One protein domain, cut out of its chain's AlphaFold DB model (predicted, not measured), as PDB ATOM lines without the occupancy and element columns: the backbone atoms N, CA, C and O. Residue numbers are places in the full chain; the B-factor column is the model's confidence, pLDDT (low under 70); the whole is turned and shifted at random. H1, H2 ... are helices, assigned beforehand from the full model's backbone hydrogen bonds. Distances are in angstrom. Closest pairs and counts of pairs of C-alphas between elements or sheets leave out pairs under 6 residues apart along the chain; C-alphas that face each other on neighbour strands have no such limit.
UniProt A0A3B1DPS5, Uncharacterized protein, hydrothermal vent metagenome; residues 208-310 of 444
ATOM      1  N   ALA A 208     -41.705 -92.192 -47.065       90.19
ATOM      2  CA  ALA A 208     -41.887 -90.831 -46.567       90.19
ATOM      3  C   ALA A 208     -41.167 -90.613 -45.224       90.19
ATOM      4  O   ALA A 208     -40.447 -89.627 -45.069       90.19
ATOM      5  N   PHE A 209     -41.283 -91.558 -44.283       91.88
ATOM      6  CA  PHE A 209     -40.564 -91.508 -43.007       91.88
ATOM      7  C   PHE A 209     -39.050 -91.632 -43.185       91.88
ATOM      8  O   PHE A 209     -38.312 -90.894 -42.540       91.88
ATOM      9  N   ALA A 210     -38.572 -92.510 -44.071       93.25
ATOM     10  CA  ALA A 210     -37.150 -92.600 -44.397       93.25
ATOM     11  C   ALA A 210     -36.618 -91.257 -44.923       93.25
ATOM     12  O   ALA A 210     -35.655 -90.725 -44.380       93.25
ATOM     13  N   SER A 211     -37.324 -90.653 -45.888       90.69
ATOM     14  CA  SER A 211     -36.995 -89.320 -46.410       90.69
ATOM     15  C   SER A 211     -36.968 -88.255 -45.314       90.69
ATOM     16  O   SER A 211     -36.044 -87.447 -45.272       90.69
ATOM     17  N   LEU A 212     -37.948 -88.267 -44.405       90.25
ATOM     18  CA  LEU A 212     -37.974 -87.358 -43.263       90.25
ATOM     19  C   LEU A 212     -36.738 -87.532 -42.386       90.25
ATOM     20  O   LEU A 212     -36.097 -86.542 -42.059       90.25
ATOM     21  N   PHE A 213     -36.400 -88.760 -41.995       91.94
ATOM     22  CA  PHE A 213     -35.268 -89.004 -41.102       91.94
ATOM     23  C   PHE A 213     -33.929 -88.637 -41.746       91.94
ATOM     24  O   PHE A 213     -33.062 -88.092 -41.060       91.94
ATOM     25  N   ASP A 214     -33.787 -88.878 -43.048       90.38
ATOM     26  CA  ASP A 214     -32.581 -88.543 -43.804       90.38
ATOM     27  C   ASP A 214     -32.425 -87.028 -43.992       90.38
ATOM     28  O   ASP A 214     -31.316 -86.500 -43.923       90.38
ATOM     29  N   GLN A 215     -33.534 -86.313 -44.206       87.31
ATOM     30  CA  GLN A 215     -33.523 -84.884 -44.532       87.31
ATOM     31  C   GLN A 215     -33.833 -83.968 -43.346       87.31
ATOM     32  O   GLN A 215     -33.733 -82.750 -43.491       87.31
ATOM     33  N   ALA A 216     -34.194 -84.500 -42.175       84.25
ATOM     34  CA  ALA A 216     -34.657 -83.710 -41.033       84.25
ATOM     35  C   ALA A 216     -33.677 -82.604 -40.618       84.25
ATOM     36  O   ALA A 216     -34.111 -81.582 -40.105       84.25
ATOM     37  N   GLU A 217     -32.372 -82.778 -40.847       81.06
ATOM     38  CA  GLU A 217     -31.348 -81.775 -40.523       81.06
ATOM     39  C   GLU A 217     -31.096 -80.741 -41.626       81.06
ATOM     40  O   GLU A 217     -30.522 -79.689 -41.344       81.06
ATOM     41  N   SER A 218     -31.504 -81.013 -42.865       78.19
ATOM     42  CA  SER A 218     -31.290 -80.137 -44.026       78.19
ATOM     43  C   SER A 218     -32.567 -79.471 -44.535       78.19
ATOM     44  O   SER A 218     -32.490 -78.501 -45.284       78.19
ATOM     45  N   MET A 219     -33.730 -79.993 -44.149       77.25
ATOM     46  CA  MET A 219     -35.049 -79.466 -44.491       77.25
ATOM     47  C   MET A 219     -35.281 -78.081 -43.872       77.25
ATOM     48  O   MET A 219     -34.721 -77.753 -42.821       77.25
ATOM     49  N   SER A 220     -36.119 -77.260 -44.515       73.44
ATOM     50  CA  SER A 220     -36.510 -75.972 -43.944       73.44
ATOM     51  C   SER A 220     -37.360 -76.168 -42.684       73.44
ATOM     52  O   SER A 220     -38.190 -77.075 -42.601       73.44
ATOM     53  N   ASP A 221     -37.188 -75.281 -41.703       74.19
ATOM     54  CA  ASP A 221     -37.947 -75.347 -40.446       74.19
ATOM     55  C   ASP A 221     -39.456 -75.205 -40.695       74.19
ATOM     56  O   ASP A 221     -40.281 -75.744 -39.961       74.19
ATOM     57  N   TYR A 222     -39.819 -74.512 -41.773       72.38
ATOM     58  CA  TYR A 222     -41.193 -74.349 -42.210       72.38
ATOM     59  C   TYR A 222     -41.787 -75.644 -42.805       72.38
ATOM     60  O   TYR A 222     -42.893 -76.014 -42.422       72.38
ATOM     61  N   GLU A 223     -41.071 -76.380 -43.672       71.69
ATOM     62  CA  GLU A 223     -41.549 -77.684 -44.177       71.69
ATOM     63  C   GLU A 223     -41.686 -78.696 -43.032       71.69
ATOM     64  O   GLU A 223     -42.683 -79.414 -42.946       71.69
ATOM     65  N   LEU A 224     -40.735 -78.695 -42.097       75.56
ATOM     66  CA  LEU A 224     -40.809 -79.540 -40.913       75.56
ATOM     67  C   LEU A 224     -42.019 -79.187 -40.031       75.56
ATOM     68  O   LEU A 224     -42.720 -80.088 -39.567       75.56
ATOM     69  N   ASN A 225     -42.293 -77.894 -39.835       71.88
ATOM     70  CA  ASN A 225     -43.492 -77.434 -39.135       71.88
ATOM     71  C   ASN A 225     -44.771 -77.827 -39.869       71.88
ATOM     72  O   ASN A 225     -45.712 -78.258 -39.216       71.88
ATOM     73  N   LEU A 226     -44.822 -77.746 -41.200       71.06
ATOM     74  CA  LEU A 226     -45.976 -78.226 -41.958       71.06
ATOM     75  C   LEU A 226     -46.208 -79.717 -41.744       71.06
ATOM     76  O   LEU A 226     -47.326 -80.110 -41.432       71.06
ATOM     77  N   ILE A 227     -45.170 -80.549 -41.850       73.12
ATOM     78  CA  ILE A 227     -45.298 -81.987 -41.584       73.12
ATOM     79  C   ILE A 227     -45.821 -82.202 -40.159       73.12
ATOM     80  O   ILE A 227     -46.817 -82.898 -39.977       73.12
ATOM     81  N   ALA A 228     -45.222 -81.548 -39.161       70.62
ATOM     82  CA  ALA A 228     -45.661 -81.645 -37.773       70.62
ATOM     83  C   ALA A 228     -47.133 -81.233 -37.610       70.62
ATOM     84  O   ALA A 228     -47.914 -81.955 -36.994       70.62
ATOM     85  N   VAL A 229     -47.538 -80.113 -38.207       66.00
ATOM     86  CA  VAL A 229     -48.898 -79.572 -38.160       66.00
ATOM     87  C   VAL A 229     -49.891 -80.508 -38.847       66.00
ATOM     88  O   VAL A 229     -50.900 -80.842 -38.238       66.00
ATOM     89  N   PHE A 230     -49.616 -81.004 -40.054       64.38
ATOM     90  CA  PHE A 230     -50.511 -81.922 -40.772       64.38
ATOM     91  C   PHE A 230     -50.619 -83.296 -40.098       64.38
ATOM     92  O   PHE A 230     -51.679 -83.920 -40.141       64.38
ATOM     93  N   PHE A 231     -49.573 -83.745 -39.400       65.44
ATOM     94  CA  PHE A 231     -49.653 -84.916 -38.524       65.44
ATOM     95  C   PHE A 231     -50.427 -84.643 -37.222       65.44
ATOM     96  O   PHE A 231     -51.016 -85.566 -36.665       65.44
ATOM     97  N   SER A 232     -50.467 -83.396 -36.740       58.28
ATOM     98  CA  SER A 232     -51.045 -83.036 -35.431       58.28
ATOM     99  C   SER A 232     -52.492 -82.525 -35.493       58.28
ATOM    100  O   SER A 232     -53.299 -82.854 -34.624       58.28
ATOM    101  N   ILE A 233     -52.841 -81.727 -36.510       48.38
ATOM    102  CA  ILE A 233     -54.182 -81.144 -36.729       48.38
ATOM    103  C   ILE A 233     -55.193 -82.223 -37.153       48.38
ATOM    104  O   ILE A 233     -56.385 -82.111 -36.873       48.38
ATOM    105  N   ALA A 234     -54.702 -83.328 -37.715       44.22
ATOM    106  CA  ALA A 234     -55.457 -84.504 -38.140       44.22
ATOM    107  C   ALA A 234     -56.312 -85.177 -37.059       44.22
ATOM    108  O   ALA A 234     -57.192 -85.966 -37.378       44.22
ATOM    109  N   TYR A 235     -56.067 -84.901 -35.777       35.94
ATOM    110  CA  TYR A 235     -56.900 -85.482 -34.725       35.94
ATOM    111  C   TYR A 235     -58.329 -84.901 -34.733       35.94
ATOM    112  O   TYR A 235     -59.224 -85.500 -34.142       35.94
ATOM    113  N   ALA A 236     -58.539 -83.735 -35.370       33.22
ATOM    114  CA  ALA A 236     -59.812 -83.004 -35.373       33.22
ATOM    115  C   ALA A 236     -60.696 -83.253 -36.599       33.22
ATOM    116  O   ALA A 236     -61.905 -83.041 -36.524       33.22
ATOM    117  N   TYR A 237     -60.108 -83.706 -37.705       35.56
ATOM    118  CA  TYR A 237     -60.790 -83.916 -38.976       35.56
ATOM    119  C   TYR A 237     -60.334 -85.267 -39.524       35.56
ATOM    120  O   TYR A 237     -59.134 -85.515 -39.595       35.56
ATOM    121  N   GLU A 238     -61.280 -86.142 -39.865       46.34
ATOM    122  CA  GLU A 238     -61.120 -87.548 -40.290       46.34
ATOM    123  C   GLU A 238     -60.360 -87.726 -41.638       46.34
ATOM    124  O   GLU A 238     -60.621 -88.667 -42.377       46.34
ATOM    125  N   GLU A 239     -59.421 -86.828 -41.964       49.41
ATOM    126  CA  GLU A 239     -58.765 -86.664 -43.277       49.41
ATOM    127  C   GLU A 239     -57.257 -86.323 -43.177       49.41
ATOM    128  O   GLU A 239     -56.640 -85.859 -44.134       49.41
ATOM    129  N   GLY A 240     -56.627 -86.474 -42.008       57.66
ATOM    130  CA  GLY A 240     -55.230 -86.053 -41.827       57.66
ATOM    131  C   GLY A 240     -54.185 -87.178 -41.865       57.66
ATOM    132  O   GLY A 240     -54.496 -88.355 -41.679       57.66
ATOM    133  N   PHE A 241     -52.907 -86.809 -42.057       67.62
ATOM    134  CA  PHE A 241     -51.798 -87.749 -42.325       67.62
ATOM    135  C   PHE A 241     -51.662 -88.850 -41.273       67.62
ATOM    136  O   PHE A 241     -51.434 -90.010 -41.612       67.62
ATOM    137  N   LEU A 242     -51.821 -88.491 -39.996       73.19
ATOM    138  CA  LEU A 242     -51.717 -89.432 -38.887       73.19
ATOM    139  C   LEU A 242     -52.857 -90.456 -38.894       73.19
ATOM    140  O   LEU A 242     -52.602 -91.637 -38.681       73.19
ATOM    141  N   PHE A 243     -54.094 -90.031 -39.163       71.38
ATOM    142  CA  PHE A 243     -55.244 -90.935 -39.207       71.38
ATOM    143  C   PHE A 243     -55.061 -91.994 -40.300       71.38
ATOM    144  O   PHE A 243     -55.108 -93.190 -40.012       71.38
ATOM    145  N   ASN A 244     -54.756 -91.562 -41.524       74.56
ATOM    146  CA  ASN A 244     -54.574 -92.461 -42.662       74.56
ATOM    147  C   ASN A 244     -53.379 -93.400 -42.495       74.56
ATOM    148  O   ASN A 244     -53.489 -94.593 -42.778       74.56
ATOM    149  N   PHE A 245     -52.274 -92.901 -41.942       80.75
ATOM    150  CA  PHE A 245     -51.133 -93.732 -41.575       80.75
ATOM    151  C   PHE A 245     -51.526 -94.845 -40.592       80.75
ATOM    152  O   PHE A 245     -51.246 -96.021 -40.831       80.75
ATOM    153  N   LEU A 246     -52.209 -94.493 -39.501       76.94
ATOM    154  CA  LEU A 246     -52.621 -95.453 -38.477       76.94
ATOM    155  C   LEU A 246     -53.627 -96.472 -39.019       76.94
ATOM    156  O   LEU A 246     -53.521 -97.659 -38.708       76.94
ATOM    157  N   MET A 247     -54.569 -96.026 -39.853       74.19
ATOM    158  CA  MET A 247     -55.531 -96.901 -40.521       74.19
ATOM    159  C   MET A 247     -54.833 -97.918 -41.424       74.19
ATOM    160  O   MET A 247     -55.138 -99.106 -41.335       74.19
ATOM    161  N   VAL A 248     -53.865 -97.490 -42.237       77.50
ATOM    162  CA  VAL A 248     -53.083 -98.396 -43.094       77.50
ATOM    163  C   VAL A 248     -52.290 -99.402 -42.263       77.50
ATOM    164  O   VAL A 248     -52.314-100.592 -42.576       77.50
ATOM    165  N   GLU A 249     -51.628 -98.974 -41.184       78.81
ATOM    166  CA  GLU A 249     -50.866 -99.882 -40.312       78.81
ATOM    167  C   GLU A 249     -51.771-100.912 -39.621       78.81
ATOM    168  O   GLU A 249     -51.410-102.083 -39.512       78.81
ATOM    169  N   ALA A 250     -52.974-100.521 -39.198       73.31
ATOM    170  CA  ALA A 250     -53.920-101.462 -38.608       73.31
ATOM    171  C   ALA A 250     -54.545-102.413 -39.628       73.31
ATOM    172  O   ALA A 250     -54.661-103.600 -39.337       73.31
ATOM    173  N   LEU A 251     -54.912-101.926 -40.816       72.00
ATOM    174  CA  LEU A 251     -55.422-102.773 -41.899       72.00
ATOM    175  C   LEU A 251     -54.355-103.753 -42.412       72.00
ATOM    176  O   LEU A 251     -54.691-104.852 -42.841       72.00
ATOM    177  N   SER A 252     -53.077-103.381 -42.323       74.62
ATOM    178  CA  SER A 252     -51.936-104.236 -42.680       74.62
ATOM    179  C   SER A 252     -51.490-105.164 -41.542       74.62
ATOM    180  O   SER A 252     -50.579-105.978 -41.717       74.62
ATOM    181  N   SER A 253     -52.085-105.039 -40.353       72.31
ATOM    182  CA  SER A 253     -51.681-105.814 -39.184       72.31
ATOM    183  C   SER A 253     -52.126-107.271 -39.293       72.31
ATOM    184  O   SER A 253     -53.238-107.582 -39.711       72.31
ATOM    185  N   LYS A 254     -51.266-108.187 -38.831       75.19
ATOM    186  CA  LYS A 254     -51.625-109.603 -38.633       75.19
ATOM    187  C   LYS A 254     -52.424-109.829 -37.345       75.19
ATOM    188  O   LYS A 254     -52.941-110.921 -37.122       75.19
ATOM    189  N   GLU A 255     -52.486-108.822 -36.477       68.75
ATOM    190  CA  GLU A 255     -53.229-108.882 -35.223       68.75
ATOM    191  C   GLU A 255     -54.733-108.806 -35.492       68.75
ATOM    192  O   GLU A 255     -55.211-107.918 -36.191       68.75
ATOM    193  N   THR A 256     -55.494-109.712 -34.888       61.12
ATOM    194  CA  THR A 256     -56.957-109.784 -35.051       61.12
ATOM    195  C   THR A 256     -57.719-109.237 -33.848       61.12
ATOM    196  O   THR A 256     -58.936-109.064 -33.903       61.12
ATOM    197  N   THR A 257     -57.014-108.969 -32.747       57.66
ATOM    198  CA  THR A 257     -57.600-108.407 -31.529       57.66
ATOM    199  C   THR A 257     -57.298-106.924 -31.433       57.66
ATOM    200  O   THR A 257     -56.202-106.476 -31.754       57.66
ATOM    201  N   GLU A 258     -58.244-106.164 -30.899       58.41
ATOM    202  CA  GLU A 258     -58.095-104.729 -30.659       58.41
ATOM    203  C   GLU A 258     -56.854-104.402 -29.806       58.41
ATOM    204  O   GLU A 258     -56.053-103.542 -30.162       58.41
ATOM    205  N   LYS A 259     -56.624-105.159 -28.720       66.19
ATOM    206  CA  LYS A 259     -55.416-105.024 -27.883       66.19
ATOM    207  C   LYS A 259     -54.135-105.372 -28.648       66.19
ATOM    208  O   LYS A 259     -53.093-104.774 -28.396       66.19
ATOM    209  N   GLY A 260     -54.187-106.355 -29.546       65.12
ATOM    210  CA  GLY A 260     -53.075-106.726 -30.420       65.12
ATOM    211  C   GLY A 260     -52.713-105.604 -31.388       65.12
ATOM    212  O   GLY A 260     -51.576-105.136 -31.383       65.12
ATOM    213  N   ILE A 261     -53.708-105.107 -32.124       66.94
ATOM    214  CA  ILE A 261     -53.579-103.984 -33.058       66.94
ATOM    215  C   ILE A 261     -53.044-102.746 -32.330       66.94
ATOM    216  O   ILE A 261     -52.054-102.167 -32.765       66.94
ATOM    217  N   GLN A 262     -53.609-102.391 -31.171       70.38
ATOM    218  CA  GLN A 262     -53.138-101.252 -30.378       70.38
ATOM    219  C   GLN A 262     -51.664-101.391 -29.976       70.38
ATOM    220  O   GLN A 262     -50.910-100.424 -30.057       70.38
ATOM    221  N   ARG A 263     -51.225-102.585 -29.552       76.25
ATOM    222  CA  ARG A 263     -49.809-102.826 -29.225       76.25
ATOM    223  C   ARG A 263     -48.912-102.639 -30.447       76.25
ATOM    224  O   ARG A 263     -47.866-102.010 -30.315       76.25
ATOM    225  N   ALA A 264     -49.318-103.153 -31.608       76.75
ATOM    226  CA  ALA A 264     -48.563-103.008 -32.850       76.75
ATOM    227  C   ALA A 264     -48.442-101.536 -33.278       76.75
ATOM    228  O   ALA A 264     -47.339-101.064 -33.550       76.75
ATOM    229  N   LEU A 265     -49.549-100.785 -33.246       77.50
ATOM    230  CA  LEU A 265     -49.566 -99.351 -33.546       77.50
ATOM    231  C   LEU A 265     -48.703 -98.554 -32.566       77.50
ATOM    232  O   LEU A 265     -47.898 -97.730 -32.990       77.50
ATOM    233  N   ASN A 266     -48.813 -98.828 -31.264       78.81
ATOM    234  CA  ASN A 266     -48.007 -98.156 -30.245       78.81
ATOM    235  C   ASN A 266     -46.517 -98.445 -30.424       78.81
ATOM    236  O   ASN A 266     -45.704 -97.532 -30.318       78.81
ATOM    237  N   ALA A 267     -46.144 -99.690 -30.733       84.25
ATOM    238  CA  ALA A 267     -44.756-100.039 -31.024       84.25
ATOM    239  C   ALA A 267     -44.235 -99.292 -32.262       84.25
ATOM    240  O   ALA A 267     -43.109 -98.792 -32.262       84.25
ATOM    241  N   ARG A 268     -45.069 -99.181 -33.301       85.88
ATOM    242  CA  ARG A 268     -44.739 -98.471 -34.536       85.88
ATOM    243  C   ARG A 268     -44.566 -96.969 -34.316       85.88
ATOM    244  O   ARG A 268     -43.540 -96.425 -34.720       85.88
ATOM    245  N   MET A 269     -45.520 -96.322 -33.644       84.69
ATOM    246  CA  MET A 269     -45.440 -94.904 -33.276       84.69
ATOM    247  C   MET A 269     -44.212 -94.638 -32.412       84.69
ATOM    248  O   MET A 269     -43.409 -93.782 -32.771       84.69
ATOM    249  N   LYS A 270     -43.986 -95.449 -31.373       86.81
ATOM    250  CA  LYS A 270     -42.815 -95.320 -30.505       86.81
ATOM    251  C   LYS A 270     -41.511 -95.387 -31.300       86.81
ATOM    252  O   LYS A 270     -40.635 -94.557 -31.107       86.81
ATOM    253  N   SER A 271     -41.388 -96.322 -32.245       90.94
ATOM    254  CA  SER A 271     -40.189 -96.416 -33.087       90.94
ATOM    255  C   SER A 271     -39.943 -95.164 -33.937       90.94
ATOM    256  O   SER A 271     -38.784 -94.851 -34.212       90.94
ATOM    257  N   ILE A 272     -40.995 -94.490 -34.405       89.62
ATOM    258  CA  ILE A 272     -40.892 -93.239 -35.172       89.62
ATOM    259  C   ILE A 272     -40.514 -92.095 -34.229       89.62
ATOM    260  O   ILE A 272     -39.572 -91.354 -34.505       89.62
ATOM    261  N   THR A 273     -41.206 -92.000 -33.097       88.44
ATOM    262  CA  THR A 273     -40.963 -91.029 -32.035       88.44
ATOM    263  C   THR A 273     -39.512 -91.083 -31.544       88.44
ATOM    264  O   THR A 273     -38.830 -90.062 -31.557       88.44
ATOM    265  N   ASP A 274     -39.000 -92.266 -31.193       91.25
ATOM    266  CA  ASP A 274     -37.633 -92.453 -30.687       91.25
ATOM    267  C   ASP A 274     -36.583 -91.960 -31.707       91.25
ATOM    268  O   ASP A 274     -35.576 -91.349 -31.340       91.25
ATOM    269  N   LYS A 275     -36.829 -92.164 -33.012       93.00
ATOM    270  CA  LYS A 275     -35.959 -91.653 -34.084       93.00
ATOM    271  C   LYS A 275     -35.998 -90.131 -34.180       93.00
ATOM    272  O   LYS A 275     -34.943 -89.512 -34.308       93.00
ATOM    273  N   LEU A 276     -37.183 -89.524 -34.114       89.62
ATOM    274  CA  LEU A 276     -37.322 -88.065 -34.143       89.62
ATOM    275  C   LEU A 276     -36.636 -87.409 -32.944       89.62
ATOM    276  O   LEU A 276     -35.938 -86.414 -33.118       89.62
ATOM    277  N   GLU A 277     -36.772 -87.988 -31.750       91.25
ATOM    278  CA  GLU A 277     -36.127 -87.479 -30.537       91.25
ATOM    279  C   GLU A 277     -34.602 -87.582 -30.609       91.25
ATOM    280  O   GLU A 277     -33.901 -86.646 -30.222       91.25
ATOM    281  N   LEU A 278     -34.076 -88.671 -31.178       93.88
ATOM    282  CA  LEU A 278     -32.641 -88.819 -31.414       93.88
ATOM    283  C   LEU A 278     -32.110 -87.757 -32.389       93.88
ATOM    284  O   LEU A 278     -31.047 -87.176 -32.151       93.88
ATOM    285  N   ILE A 279     -32.857 -87.454 -33.455       91.38
ATOM    286  CA  ILE A 279     -32.508 -86.374 -34.390       91.38
ATOM    287  C   ILE A 279     -32.609 -85.009 -33.690       91.38
ATOM    288  O   ILE A 279     -31.710 -84.176 -33.820       91.38
ATOM    289  N   ALA A 280     -33.657 -84.771 -32.900       89.88
ATOM    290  CA  ALA A 280     -33.842 -83.520 -32.169       89.88
ATOM    291  C   ALA A 280     -32.696 -83.258 -31.179       89.88
ATOM    292  O   ALA A 280     -32.185 -82.137 -31.103       89.88
ATOM    293  N   ALA A 281     -32.241 -84.297 -30.469       90.50
ATOM    294  CA  ALA A 281     -31.152 -84.214 -29.500       90.50
ATOM    295  C   ALA A 281     -29.819 -83.781 -30.132       90.50
ATOM    296  O   ALA A 281     -29.084 -82.993 -29.534       90.50
ATOM    297  N   ARG A 282     -29.517 -84.244 -31.354       91.88
ATOM    298  CA  ARG A 282     -28.287 -83.872 -32.081       91.88
ATOM    299  C   ARG A 282     -28.422 -82.599 -32.929       91.88
ATOM    300  O   ARG A 282     -27.413 -82.001 -33.304       91.88
ATOM    301  N   THR A 283     -29.649 -82.152 -33.204       89.81
ATOM    302  CA  THR A 283     -29.924 -80.957 -34.014       89.81
ATOM    303  C   THR A 283     -29.424 -79.695 -33.315       89.81
ATOM    304  O   THR A 283     -29.794 -79.424 -32.174       89.81
ATOM    305  N   LYS A 284     -28.609 -78.889 -34.009       88.31
ATOM    306  CA  LYS A 284     -28.022 -77.650 -33.463       88.31
ATOM    307  C   LYS A 284     -28.956 -76.435 -33.522       88.31
ATOM    308  O   LYS A 284     -28.865 -75.587 -32.642       88.31
ATOM    309  N   SER A 285     -29.835 -76.351 -34.526       86.69
ATOM    310  CA  SER A 285     -30.808 -75.251 -34.658       86.69
ATOM    311  C   SER A 285     -31.887 -75.344 -33.563       86.69
ATOM    312  O   SER A 285     -32.563 -76.378 -33.477       86.69
ATOM    313  N   PRO A 286     -32.071 -74.300 -32.729       86.50
ATOM    314  CA  PRO A 286     -33.119 -74.267 -31.709       86.50
ATOM    315  C   PRO A 286     -34.538 -74.390 -32.280       86.50
ATOM    316  O   PRO A 286     -35.349 -75.149 -31.748       86.50
ATOM    317  N   GLU A 287     -34.835 -73.689 -33.372       82.69
ATOM    318  CA  GLU A 287     -36.144 -73.650 -34.037       82.69
ATOM    319  C   GLU A 287     -36.511 -75.022 -34.607       82.69
ATOM    320  O   GLU A 287     -37.622 -75.529 -34.417       82.69
ATOM    321  N   ARG A 288     -35.539 -75.681 -35.235       84.00
ATOM    322  CA  ARG A 288     -35.708 -77.031 -35.763       84.00
ATOM    323  C   ARG A 288     -35.872 -78.064 -34.666       84.00
ATOM    324  O   ARG A 288     -36.770 -78.898 -34.737       84.00
ATOM    325  N   ARG A 289     -35.042 -77.988 -33.621       88.56
ATOM    326  CA  ARG A 289     -35.172 -78.852 -32.444       88.56
ATOM    327  C   ARG A 289     -36.560 -78.706 -31.820       88.56
ATOM    328  O   ARG A 289     -37.172 -79.711 -31.476       88.56
ATOM    329  N   LYS A 290     -37.075 -77.476 -31.708       85.50
ATOM    330  CA  LYS A 290     -38.438 -77.211 -31.238       85.50
ATOM    331  C   LYS A 290     -39.477 -77.906 -32.125       85.50
ATOM    332  O   LYS A 290     -40.304 -78.635 -31.593       85.50
ATOM    333  N   SER A 291     -39.377 -77.757 -33.444       82.00
ATOM    334  CA  SER A 291     -40.307 -78.361 -34.415       82.00
ATOM    335  C   SER A 291     -40.288 -79.902 -34.363       82.00
ATOM    336  O   SER A 291     -41.338 -80.541 -34.298       82.00
ATOM    337  N   LEU A 292     -39.100 -80.521 -34.287       86.62
ATOM    338  CA  LEU A 292     -38.946 -81.977 -34.116       86.62
ATOM    339  C   LEU A 292     -39.528 -82.471 -32.784       86.62
ATOM    340  O   LEU A 292     -40.181 -83.517 -32.736       86.62
ATOM    341  N   ASN A 293     -39.314 -81.721 -31.702       85.94
ATOM    342  CA  ASN A 293     -39.866 -82.044 -30.388       85.94
ATOM    343  C   ASN A 293     -41.393 -81.901 -30.363       85.94
ATOM    344  O   ASN A 293     -42.071 -82.727 -29.757       85.94
ATOM    345  N   GLU A 294     -41.950 -80.882 -31.018       78.81
ATOM    346  CA  GLU A 294     -43.399 -80.701 -31.157       78.81
ATOM    347  C   GLU A 294     -44.028 -81.832 -31.974       78.81
ATOM    348  O   GLU A 294     -45.067 -82.368 -31.574       78.81
ATOM    349  N   PHE A 295     -43.366 -82.270 -33.049       80.94
ATOM    350  CA  PHE A 295     -43.808 -83.434 -33.810       80.94
ATOM    351  C   PHE A 295     -43.775 -84.711 -32.953       80.94
ATOM    352  O   PHE A 295     -44.790 -85.393 -32.809       80.94
ATOM    353  N   SER A 296     -42.646 -84.986 -32.294       84.00
ATOM    354  CA  SER A 296     -42.484 -86.151 -31.407       84.00
ATOM    355  C   SER A 296     -43.527 -86.159 -30.288       84.00
ATOM    356  O   SER A 296     -44.160 -87.176 -30.012       84.00
ATOM    357  N   LYS A 297     -43.778 -85.000 -29.670       80.00
ATOM    358  CA  LYS A 297     -44.796 -84.835 -28.627       80.00
ATOM    359  C   LYS A 297     -46.202 -85.125 -29.149       80.00
ATOM    360  O   LYS A 297     -47.010 -85.702 -28.419       80.00
ATOM    361  N   SER A 298     -46.498 -84.736 -30.384       72.31
ATOM    362  CA  SER A 298     -47.801 -84.980 -31.007       72.31
ATOM    363  C   SER A 298     -48.019 -86.468 -31.284       72.31
ATOM    364  O   SER A 298     -49.084 -86.986 -30.950       72.31
ATOM    365  N   LEU A 299     -46.981 -87.181 -31.736       74.75
ATOM    366  CA  LEU A 299     -47.008 -88.642 -31.874       74.75
ATOM    367  C   LEU A 299     -47.156 -89.359 -30.519       74.75
ATOM    368  O   LEU A 299     -48.003 -90.240 -30.373       74.75
ATOM    369  N   LYS A 300     -46.436 -88.927 -29.474       75.00
ATOM    370  CA  LYS A 300     -46.606 -89.463 -28.106       75.00
ATOM    371  C   LYS A 300     -48.014 -89.247 -27.561       75.00
ATOM    372  O   LYS A 300     -48.579 -90.109 -26.887       75.00
ATOM    373  N   LYS A 301     -48.617 -88.092 -27.850       68.38
ATOM    374  CA  LYS A 301     -50.000 -87.817 -27.453       68.38
ATOM    375  C   LYS A 301     -50.962 -88.806 -28.119       68.38
ATOM    376  O   LYS A 301     -51.867 -89.295 -27.439       68.38
ATOM    377  N   SER A 302     -50.738 -89.156 -29.389       61.56
ATOM    378  CA  SER A 302     -51.508 -90.208 -30.064       61.56
ATOM    379  C   SER A 302     -51.222 -91.619 -29.545       61.56
ATOM    380  O   SER A 302     -52.157 -92.400 -29.477       61.56
ATOM    381  N   GLU A 303     -50.012 -91.943 -29.071       58.47
ATOM    382  CA  GLU A 303     -49.727 -93.245 -28.421       58.47
ATOM    383  C   GLU A 303     -50.605 -93.491 -27.183       58.47
ATOM    384  O   GLU A 303     -51.013 -94.620 -26.901       58.47
ATOM    385  N   SER A 304     -50.894 -92.422 -26.435       46.75
ATOM    386  CA  SER A 304     -51.752 -92.459 -25.241       46.75
ATOM    387  C   SER A 304     -53.248 -92.328 -25.539       46.75
ATOM    388  O   SER A 304     -54.083 -92.619 -24.678       46.75
ATOM    389  N   SER A 305     -53.587 -91.875 -26.744       49.78
ATOM    390  CA  SER A 305     -54.964 -91.699 -27.176       49.78
ATOM    391  C   SER A 305     -55.385 -92.977 -27.883       49.78
ATOM    392  O   SER A 305     -54.833 -93.355 -28.908       49.78
ATOM    393  N   TYR A 306     -56.336 -93.685 -27.289       42.28
ATOM    394  CA  TYR A 306     -56.916 -94.883 -27.878       42.28
ATOM    395  C   TYR A 306     -57.445 -94.516 -29.275       42.28
ATOM    396  O   TYR A 306     -58.381 -93.724 -29.383       42.28
ATOM    397  N   ILE A 307     -56.782 -95.015 -30.326       47.09
ATOM    398  CA  ILE A 307     -57.294 -95.005 -31.695       47.09
ATOM    399  C   ILE A 307     -57.961 -96.362 -31.831       47.09
ATOM    400  O   ILE A 307     -57.281 -97.368 -32.052       47.09
ATOM    401  N   PRO A 308     -59.275 -96.450 -31.640       42.06
ATOM    402  CA  PRO A 308     -59.960 -97.710 -31.774       42.06
ATOM    403  C   PRO A 308     -60.044 -97.914 -33.274       42.06
ATOM    404  O   PRO A 308     -60.890 -97.352 -33.955       42.06
ATOM    405  N   ILE A 309     -59.106 -98.654 -33.843       44.44
ATOM    406  CA  ILE A 309     -59.206 -98.982 -35.254       44.44
ATOM    407  C   ILE A 309     -60.218-100.108 -35.352       44.44
ATOM    408  O   ILE A 309     -59.884-101.291 -35.402       44.44
ATOM    409  N   PHE A 310     -61.495 -99.726 -35.350       44.94
ATOM    410  CA  PHE A 310     -62.516-100.547 -35.967       44.94
ATOM    411  C   PHE A 310     -62.236-100.477 -37.458       44.94
ATOM    412  O   PHE A 310     -62.716 -99.606 -38.177       44.94
TER     413      PHE A 310
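What this domain is: This is residues 208 to 310 of the 444 residues of an uncharacterized protein of hydrothermal vent metagenome (UniProt A0A3B1DPS5). A long helical hairpin of H4 and H5, two helices side by side, makes the longest axis, and three shorter helices cover one side of it. H2 packs along H5, H3 slants from residues 230 to 232 of H2 to residues 261 to 265 of H4, and the short H1 is near the other end of H4, loosely attached. The printed part has 103 residues with five named helices, in the order H1, H2, H3, H4, H5, and no named strand; its class is all helix. It is compact, with a radius of gyration of the C-alphas of 13.9 A, and its outline is elongated, with spans of 43 by 25 by 22 A.

Where its parts are: Find C-alpha 258 at (-58.095, -104.729, -30.659); from there H4, residues 258 to 282, runs 36.4 A to C-alpha 282 at (-28.287, -83.872, -32.081). After three residues H5, residues 286 to 304, runs back 26.8 A and ends at C-alpha 304, (-51.752, -92.459, -25.241). Go back to C-alpha 208 at (-41.887, -90.831, -46.567), where H1, residues 208 to 215, begins and runs 10.5 A. H2 follows with residues 221 to 233 and 17.6 A, and H3 with residues 241 to 251 and 15.5 A.

How they stand to each other: Begin with H4, the hub, which touches three other helices. H4 and H5 form a helical hairpin, opposite ways at a shallow tilt of 12 degrees; their closest C-alphas are those of Ala 280 and Arg 289, 4.9 A apart. H5 touches H2, the same way at a shallow tilt of 16 degrees, and there look at the closest C-alphas, Ala 228 and Phe 295, 4.7 A apart. H2 touches H3 with residues 230 to 232 alone, at a steep tilt of 57 degrees; the C-alphas of Phe 231 and Leu 242 are closest, at 5.0 A. H3 and H4 form the second helical hairpin, opposite ways at a steep tilt of 43 degrees, with H4 touching through residues 261 to 265 alone; the closest C-alphas, of Ala 250 and Ile 261, are 6.1 A apart. H1 and H4 only just touch, with 3 pairs of C-alphas within 8 A, the closest being Phe 213 and Leu 276 at 7.3 A. H3 and H5 are near each other, while H2 and H4 are apart, and so are H1 and H2. In H1, H2, H3 and H5 every O i to N i+4 pair is within hydrogen-bond range; in H4 20 of 21 are.

The domain as a whole: The two C-alphas farthest apart are those of Thr 256 and Ser 285, at 43.3 A. The printed part has no cut, and no link is long: H1 to H2 and H4 to H5 are tight, H2 to H3 and H3 to H4 short. Look in the B-factor column for the mean pLDDT of the printed part, 73.8; residues 229 to 241, 255 to 261 and 301 to 310 are under 70.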